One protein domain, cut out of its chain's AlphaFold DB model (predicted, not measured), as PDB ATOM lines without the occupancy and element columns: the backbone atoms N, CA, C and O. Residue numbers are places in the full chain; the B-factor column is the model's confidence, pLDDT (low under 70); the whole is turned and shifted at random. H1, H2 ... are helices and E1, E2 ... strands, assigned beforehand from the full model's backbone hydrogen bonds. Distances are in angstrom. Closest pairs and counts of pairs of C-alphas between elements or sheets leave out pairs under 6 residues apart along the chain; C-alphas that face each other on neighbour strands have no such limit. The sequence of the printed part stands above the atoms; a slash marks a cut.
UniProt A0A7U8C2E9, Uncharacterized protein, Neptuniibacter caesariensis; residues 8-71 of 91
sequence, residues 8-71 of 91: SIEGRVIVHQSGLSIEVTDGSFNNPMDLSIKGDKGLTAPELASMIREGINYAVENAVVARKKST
ATOM      1  N   SER A   8     206.836 121.007 293.255       88.06
ATOM      2  CA  SER A   8     208.207 120.998 292.747       88.06
ATOM      3  C   SER A   8     209.115 120.251 293.719       88.06
ATOM      4  O   SER A   8     208.808 120.165 294.908       88.06
ATOM      5  N   ILE A   9     210.198 119.660 293.208       87.81
ATOM      6  CA  ILE A   9     211.165 118.896 294.007       87.81
ATOM      7  C   ILE A   9     212.526 119.556 293.887       87.81
ATOM      8  O   ILE A   9     213.069 119.678 292.788       87.81
ATOM      9  N   GLU A  10     213.102 119.891 295.030       86.12
ATOM     10  CA  GLU A  10     214.443 120.443 295.158       86.12
ATOM     11  C   GLU A  10     215.243 119.545 296.106       86.12
ATOM     12  O   GLU A  10     215.214 119.671 297.330       86.12
ATOM     13  N   GLY A  11     215.927 118.549 295.535       85.94
ATOM     14  CA  GLY A  11     216.684 117.564 296.306       85.94
ATOM     15  C   GLY A  11     215.786 116.708 297.208       85.94
ATOM     16  O   GLY A  11     215.119 115.794 296.726       85.94
ATOM     17  N   ARG A  12     215.815 116.980 298.521       85.69
ATOM     18  CA  ARG A  12     214.998 116.304 299.551       85.69
ATOM     19  C   ARG A  12     213.807 117.138 300.028       85.69
ATOM     20  O   ARG A  12     213.126 116.736 300.969       85.69
ATOM     21  N   VAL A  13     213.549 118.270 299.379       90.00
ATOM     22  CA  VAL A  13     212.446 119.171 299.706       90.00
ATOM     23  C   VAL A  13     211.404 119.128 298.596       90.00
ATOM     24  O   VAL A  13     211.741 119.124 297.412       90.00
ATOM     25  N   ILE A  14     210.135 119.094 298.984       91.00
ATOM     26  CA  ILE A  14     208.982 119.213 298.100       91.00
ATOM     27  C   ILE A  14     208.304 120.533 298.432       91.00
ATOM     28  O   ILE A  14     207.927 120.756 299.582       91.00
ATOM     29  N   VAL A  15     208.139 121.394 297.436       90.19
ATOM     30  CA  VAL A  15     207.551 122.723 297.612       90.19
ATOM     31  C   VAL A  15     206.248 122.809 296.829       90.19
ATOM     32  O   VAL A  15     206.212 122.529 295.627       90.19
ATOM     33  N   HIS A  16     205.179 123.195 297.521       90.06
ATOM     34  CA  HIS A  16     203.881 123.513 296.941       90.06
ATOM     35  C   HIS A  16     203.774 125.008 296.635       90.06
ATOM     36  O   HIS A  16     204.283 125.845 297.382       90.06
ATOM     37  N   GLN A  17     203.006 125.370 295.607       88.25
ATOM     38  CA  GLN A  17     202.723 126.771 295.263       88.25
ATOM     39  C   GLN A  17     202.068 127.583 296.393       88.25
ATOM     40  O   GLN A  17     202.194 128.803 296.415       88.25
ATOM     41  N   SER A  18     201.395 126.932 297.350       84.75
ATOM     42  CA  SER A  18     200.844 127.616 298.532       84.75
ATOM     43  C   SER A  18     201.914 128.101 299.518       84.75
ATOM     44  O   SER A  18     201.577 128.778 300.485       84.75
ATOM     45  N   GLY A  19     203.183 127.732 299.318       85.25
ATOM     46  CA  GLY A  19     204.276 127.986 300.258       85.25
ATOM     47  C   GLY A  19     204.497 126.867 301.281       85.25
ATOM     48  O   GLY A  19     205.409 126.979 302.099       85.25
ATOM     49  N   LEU A  20     203.715 125.780 301.224       89.50
ATOM     50  CA  LEU A  20     203.972 124.580 302.023       89.50
ATOM     51  C   LEU A  20     205.226 123.878 301.497       89.50
ATOM     52  O   LEU A  20     205.325 123.580 300.309       89.50
ATOM     53  N   SER A  21     206.163 123.591 302.390       90.50
ATOM     54  CA  SER A  21     207.408 122.890 302.092       90.50
ATOM     55  C   SER A  21     207.551 121.672 302.996       90.50
ATOM     56  O   SER A  21     207.380 121.777 304.211       90.50
ATOM     57  N   ILE A  22     207.868 120.525 302.402       90.81
ATOM     58  CA  ILE A  22     208.036 119.242 303.087       90.81
ATOM     59  C   ILE A  22     209.443 118.741 302.797       90.81
ATOM     60  O   ILE A  22     209.787 118.455 301.654       90.81
ATOM     61  N   GLU A  23     210.260 118.634 303.828       90.94
ATOM     62  CA  GLU A  23     211.651 118.210 303.757       90.94
ATOM     63  C   GLU A  23     211.806 116.844 304.421       90.94
ATOM     64  O   GLU A  23     211.418 116.664 305.573       90.94
ATOM     65  N   VAL A  24     212.390 115.881 303.709       88.75
ATOM     66  CA  VAL A  24     212.795 114.600 304.305       88.75
ATOM     67  C   VAL A  24     214.175 114.786 304.924       88.75
ATOM     68  O   VAL A  24     215.189 114.801 304.214       88.75
ATOM     69  N   THR A  25     214.213 114.938 306.243       88.88
ATOM     70  CA  THR A  25     215.452 115.085 307.021       88.88
ATOM     71  C   THR A  25     216.180 113.749 307.129       88.88
ATOM     72  O   THR A  25     217.398 113.702 306.934       88.88
ATOM     73  N   ASP A  26     215.435 112.653 307.306       81.31
ATOM     74  CA  ASP A  26     215.970 111.291 307.333       81.31
ATOM     75  C   ASP A  26     215.128 110.288 306.521       81.31
ATOM     76  O   ASP A  26     213.899 110.364 306.437       81.31
ATOM     77  N   GLY A  27     215.803 109.317 305.903       85.69
ATOM     78  CA  GLY A  27     215.207 108.345 304.984       85.69
ATOM     79  C   GLY A  27     215.075 108.843 303.536       85.69
ATOM     80  O   GLY A  27     215.999 109.425 302.961       85.69
ATOM     81  N   SER A  28     213.947 108.533 302.886       84.19
ATOM     82  CA  SER A  28     213.669 108.904 301.484       84.19
ATOM     83  C   SER A  28     212.177 109.128 301.245       84.19
ATOM     84  O   SER A  28     211.372 108.664 302.034       84.19
ATOM     85  N   PHE A  29     211.766 109.729 300.125       83.06
ATOM     86  CA  PHE A  29     210.333 109.906 299.829       83.06
ATOM     87  C   PHE A  29     209.522 108.597 299.796       83.06
ATOM     88  O   PHE A  29     208.348 108.607 300.144       83.06
ATOM     89  N   ASN A  30     210.137 107.461 299.438       84.19
ATOM     90  CA  ASN A  30     209.470 106.147 299.479       84.19
ATOM     91  C   ASN A  30     209.310 105.588 300.898       84.19
ATOM     92  O   ASN A  30     208.474 104.718 301.116       84.19
ATOM     93  N   ASN A  31     210.172 106.007 301.819       84.38
ATOM     94  CA  ASN A  31     210.185 105.551 303.201       84.38
ATOM     95  C   ASN A  31     210.771 106.673 304.071       84.38
ATOM     96  O   ASN A  31     211.974 106.643 304.369       84.38
ATOM     97  N   PRO A  32     209.982 107.728 304.344       83.62
ATOM     98  CA  PRO A  32     210.453 108.852 305.135       83.62
ATOM     99  C   PRO A  32     210.533 108.406 306.594       83.62
ATOM    100  O   PRO A  32     209.550 107.909 307.139       83.62
ATOM    101  N   MET A  33     211.711 108.547 307.199       85.38
ATOM    102  CA  MET A  33     211.901 108.266 308.625       85.38
ATOM    103  C   MET A  33     211.606 109.507 309.457       85.38
ATOM    104  O   MET A  33     211.016 109.402 310.527       85.38
ATOM    105  N   ASP A  34     211.979 110.674 308.932       87.62
ATOM    106  CA  ASP A  34     211.728 111.956 309.569       87.62
ATOM    107  C   ASP A  34     211.362 113.027 308.530       87.62
ATOM    108  O   ASP A  34     211.829 113.001 307.382       87.62
ATOM    109  N   LEU A  35     210.470 113.936 308.929       89.00
ATOM    110  CA  LEU A  35     209.873 114.961 308.078       89.00
ATOM    111  C   LEU A  35     209.863 116.316 308.789       89.00
ATOM    112  O   LEU A  35     209.297 116.472 309.868       89.00
ATOM    113  N   SER A  36     210.396 117.328 308.115       90.38
ATOM    114  CA  SER A  36     210.304 118.735 308.499       90.38
ATOM    115  C   SER A  36     209.279 119.433 307.606       90.38
ATOM    116  O   SER A  36     209.382 119.408 306.380       90.38
ATOM    117  N   ILE A  37     208.264 120.045 308.215       89.69
ATOM    118  CA  ILE A  37     207.169 120.721 307.508       89.69
ATOM    119  C   ILE A  37     207.236 122.216 307.822       89.69
ATOM    120  O   ILE A  37     207.283 122.611 308.986       89.69
ATOM    121  N   LYS A  38     207.240 123.054 306.784       88.06
ATOM    122  CA  LYS A  38     207.290 124.521 306.893       88.06
ATOM    123  C   LYS A  38     206.174 125.144 306.054       88.06
ATOM    124  O   LYS A  38     205.941 124.704 304.934       88.06
ATOM    125  N   GLY A  39     205.532 126.203 306.552       72.50
ATOM    126  CA  GLY A  39     204.569 126.996 305.769       72.50
ATOM    127  C   GLY A  39     203.114 126.521 305.848       72.50
ATOM    128  O   GLY A  39     202.415 126.501 304.842       72.50
ATOM    129  N   ASP A  40     202.640 126.186 307.044       65.88
ATOM    130  CA  ASP A  40     201.286 125.702 307.354       65.88
ATOM    131  C   ASP A  40     200.182 126.783 307.351       65.88
ATOM    132  O   ASP A  40     199.089 126.536 307.858       65.88
ATOM    133  N   LYS A  41     200.442 127.984 306.812       63.31
ATOM    134  CA  LYS A  41     199.611 129.182 307.034       63.31
ATOM    135  C   LYS A  41     198.127 128.949 306.707       63.31
ATOM    136  O   LYS A  41     197.705 129.096 305.563       63.31
ATOM    137  N   GLY A  42     197.337 128.675 307.746       74.81
ATOM    138  CA  GLY A  42     195.875 128.617 307.700       74.81
ATOM    139  C   GLY A  42     195.262 127.277 307.288       74.81
ATOM    140  O   GLY A  42     194.048 127.234 307.108       74.81
ATOM    141  N   LEU A  43     196.046 126.202 307.148       79.19
ATOM    142  CA  LEU A  43     195.501 124.875 306.846       79.19
ATOM    143  C   LEU A  43     194.992 124.193 308.117       79.19
ATOM    144  O   LEU A  43     195.671 124.174 309.146       79.19
ATOM    145  N   THR A  44     193.816 123.576 308.040       86.25
ATOM    146  CA  THR A  44     193.360 122.687 309.113       86.25
ATOM    147  C   THR A  44     194.211 121.413 309.141       86.25
ATOM    148  O   THR A  44     194.785 121.006 308.129       86.25
ATOM    149  N   ALA A  45     194.290 120.738 310.291       85.19
ATOM    150  CA  ALA A  45     195.093 119.516 310.413       85.19
ATOM    151  C   ALA A  45     194.739 118.427 309.367       85.19
ATOM    152  O   ALA A  45     195.662 117.819 308.819       85.19
ATOM    153  N   PRO A  46     193.453 118.192 309.017       88.62
ATOM    154  CA  PRO A  46     193.092 117.254 307.953       88.62
ATOM    155  C   PRO A  46     193.574 117.689 306.565       88.62
ATOM    156  O   PRO A  46     194.063 116.862 305.794       88.62
ATOM    157  N   GLU A  47     193.467 118.978 306.241       87.88
ATOM    158  CA  GLU A  47     193.932 119.520 304.958       87.88
ATOM    159  C   GLU A  47     195.450 119.418 304.846       87.88
ATOM    160  O   GLU A  47     195.963 118.942 303.833       87.88
ATOM    161  N   LEU A  48     196.164 119.772 305.915       86.94
ATOM    162  CA  LEU A  48     197.613 119.651 305.982       86.94
ATOM    163  C   LEU A  48     198.056 118.195 305.781       86.94
ATOM    164  O   LEU A  48     198.930 117.929 304.958       86.94
ATOM    165  N   ALA A  49     197.416 117.237 306.459       88.62
ATOM    166  CA  ALA A  49     197.706 115.814 306.281       88.62
ATOM    167  C   ALA A  49     197.448 115.341 304.839       88.62
ATOM    168  O   ALA A  49     198.247 114.581 304.278       88.62
ATOM    169  N   SER A  50     196.363 115.815 304.220       90.06
ATOM    170  CA  SER A  50     196.047 115.521 302.820       90.06
ATOM    171  C   SER A  50     197.123 116.064 301.875       90.06
ATOM    172  O   SER A  50     197.607 115.331 301.012       90.06
ATOM    173  N   MET A  51     197.554 117.313 302.075       89.44
ATOM    174  CA  MET A  51     198.604 117.941 301.270       89.44
ATOM    175  C   MET A  51     199.961 117.261 301.451       89.44
ATOM    176  O   MET A  51     200.676 117.065 300.472       89.44
ATOM    177  N   ILE A  52     200.308 116.845 302.673       88.44
ATOM    178  CA  ILE A  52     201.551 116.108 302.929       88.44
ATOM    179  C   ILE A  52     201.562 114.789 302.160       88.44
ATOM    180  O   ILE A  52     202.536 114.478 301.471       88.44
ATOM    181  N   ARG A  53     200.464 114.028 302.231       89.69
ATOM    182  CA  ARG A  53     200.337 112.766 301.498       89.69
ATOM    183  C   ARG A  53     200.425 112.985 299.986       89.69
ATOM    184  O   ARG A  53     201.082 112.201 299.303       89.69
ATOM    185  N   GLU A  54     199.787 114.030 299.466       89.94
ATOM    186  CA  GLU A  54     199.842 114.367 298.040       89.94
ATOM    187  C   GLU A  54     201.261 114.738 297.593       89.94
ATOM    188  O   GLU A  54     201.749 114.187 296.605       89.94
ATOM    189  N   GLY A  55     201.953 115.586 298.358       89.00
ATOM    190  CA  GLY A  55     203.338 115.965 298.088       89.00
ATOM    191  C   GLY A  55     204.281 114.760 298.088       89.00
ATOM    192  O   GLY A  55     205.054 114.582 297.144       89.00
ATOM    193  N   ILE A  56     204.187 113.886 299.097       88.69
ATOM    194  CA  ILE A  56     205.012 112.670 299.174       88.69
ATOM    195  C   ILE A  56     204.733 111.751 297.980       88.69
ATOM    196  O   ILE A  56     205.679 111.300 297.338       88.69
ATOM    197  N   ASN A  57     203.466 111.517 297.626       89.50
ATOM    198  CA  ASN A  57     203.119 110.695 296.463       89.50
ATOM    199  C   ASN A  57     203.694 111.275 295.164       89.50
ATOM    200  O   ASN A  57     204.302 110.546 294.382       89.50
ATOM    201  N   TYR A  58     203.577 112.591 294.966       88.69
ATOM    202  CA  TYR A  58     204.195 113.276 293.832       88.69
ATOM    203  C   TYR A  58     205.715 113.058 293.791       88.69
ATOM    204  O   TYR A  58     206.277 112.789 292.722       88.69
ATOM    205  N   ALA A  59     206.383 113.134 294.942       86.44
ATOM    206  CA  ALA A  59     207.820 112.926 295.035       86.44
ATOM    207  C   ALA A  59     208.233 111.478 294.766       86.44
ATOM    208  O   ALA A  59     209.216 111.249 294.062       86.44
ATOM    209  N   VAL A  60     207.466 110.501 295.251       86.38
ATOM    210  CA  VAL A  60     207.653 109.073 294.952       86.38
ATOM    211  C   VAL A  60     207.517 108.818 293.451       86.38
ATOM    212  O   VAL A  60     208.410 108.227 292.838       86.38
ATOM    213  N   GLU A  61     206.446 109.312 292.830       83.69
ATOM    214  CA  GLU A  61     206.192 109.126 291.401       83.69
ATOM    215  C   GLU A  61     207.292 109.765 290.538       83.69
ATOM    216  O   GLU A  61     207.815 109.124 289.619       83.69
ATOM    217  N   ASN A  62     207.735 110.979 290.871       78.06
ATOM    218  CA  ASN A  62     208.817 111.647 290.142       78.06
ATOM    219  C   ASN A  62     210.200 111.047 290.424       78.06
ATOM    220  O   ASN A  62     211.020 110.958 289.507       78.06
ATOM    221  N   ALA A  63     210.470 110.567 291.640       67.62
ATOM    222  CA  ALA A  63     211.708 109.856 291.957       67.62
ATOM    223  C   ALA A  63     211.813 108.534 291.176       67.62
ATOM    224  O   ALA A  63     212.898 108.168 290.712       67.62
ATOM    225  N   VAL A  64     210.690 107.839 290.959       56.91
ATOM    226  CA  VAL A  64     210.630 106.658 290.083       56.91
ATOM    227  C   VAL A  64     210.917 107.039 288.626       56.91
ATOM    228  O   VAL A  64     211.646 106.316 287.943       56.91
ATOM    229  N   VAL A  65     210.422 108.184 288.145       51.78
ATOM    230  CA  VAL A  65     210.703 108.680 286.784       51.78
ATOM    231  C   VAL A  65     212.167 109.108 286.618       51.78
ATOM    232  O   VAL A  65     212.777 108.790 285.596       51.78
ATOM    233  N   ALA A  66     212.771 109.744 287.625       49.72
ATOM    234  CA  ALA A  66     214.194 110.087 287.623       49.72
ATOM    235  C   ALA A  66     215.078 108.827 287.583       49.72
ATOM    236  O   ALA A  66     216.004 108.755 286.776       49.72
ATOM    237  N   ARG A  67     214.731 107.787 288.357       48.78
ATOM    238  CA  ARG A  67     215.413 106.480 288.311       48.78
ATOM    239  C   ARG A  67     215.209 105.760 286.976       48.78
ATOM    240  O   ARG A  67     216.161 105.181 286.457       48.78
ATOM    241  N   LYS A  68     214.016 105.846 286.372       43.94
ATOM    242  CA  LYS A  68     213.753 105.295 285.030       43.94
ATOM    243  C   LYS A  68     214.524 106.030 283.929       43.94
ATOM    244  O   LYS A  68     214.980 105.381 282.991       43.94
ATOM    245  N   LYS A  69     214.746 107.345 284.049       43.62
ATOM    246  CA  LYS A  69     215.619 108.106 283.132       43.62
ATOM    247  C   LYS A  69     217.092 107.703 283.250       43.62
ATOM    248  O   LYS A  69     217.796 107.736 282.246       43.62
ATOM    249  N   SER A  70     217.548 107.256 284.421       44.81
ATOM    250  CA  SER A  70     218.903 106.711 284.598       44.81
ATOM    251  C   SER A  70     219.070 105.288 284.047       44.81
ATOM    252  O   SER A  70     220.192 104.886 283.747       44.81
ATOM    253  N   THR A  71     217.984 104.526 283.869       44.91
ATOM    254  CA  THR A  71     218.023 103.164 283.296       44.91
ATOM    255  C   THR A  71     217.777 103.101 281.787       44.91
ATOM    256  O   THR A  71     217.866 102.022 281.215       44.91
TER     257      THR A  71
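This is residues 8 to 71 of the 91 residues of an uncharacterized protein of Neptuniibacter caesariensis (UniProt A0A7U8C2E9). One strongly twisted sheet of four strands has a single long helix, H1, lying across one face, with the other face bare. The hairpin E3 and E4 folds sharply partway along, and the last residues, 65 to 71, stick out past the sheet. The printed part has 64 residues, with E1, E2, E3, E4 and then H1 along the chain; the sheet order is E1 - E2 - E3 - E4, all antiparallel, a meander, each strand the antiparallel neighbour of the one before. The class is mixed, helices and strands, in two layers, H1 on one face of the sheet. The whole is compact, with a radius of gyration of the C-alphas of 12.0 A, and elongated, spanning 42 by 22 by 18 A.

Inner strands E2, residues 13 to 16, and E3, residues 21 to 28, form a hairpin, with N 14 and O 22 2.8 A apart, within hydrogen-bond range. Edge strand E1, residues 8 to 10, forms a hairpin with E2, with N 8 and O 15 at 2.9 A. The other edge strand, E4, residues 31 to 38, forms a hairpin with E3, with N 23 and O 36 at 2.8 A. E3 bends by 82 degrees at residue 25 and E4 by 68 degrees at residue 34. E1 and E4 are apart. H1, residues 45 to 70, is on the sheet at a height of 6.3 A. On the local plane it runs across the strands, only just, at 61 degrees to E3. Its closest C-alphas to E2 are Gly 55 and Ile 14, 6.5 A apart. Every O i to N i+4 pair in H1 is within hydrogen-bond range.

E1 begins at C-alpha 8, (208.207, 120.998, 292.747). E3 is 15.3 A long and E4 19.5 A. H1 is 37.4 A long, from C-alpha 45 at (195.093, 119.516, 310.413) to C-alpha 70 at (218.903, 106.711, 284.598).

The C-alphas farthest apart, Gly 42 and Thr 71, are 41.6 A apart. The printed part has no cut and no long link. Residues 40 to 41 and 63 to 71 are under 70 in pLDDT.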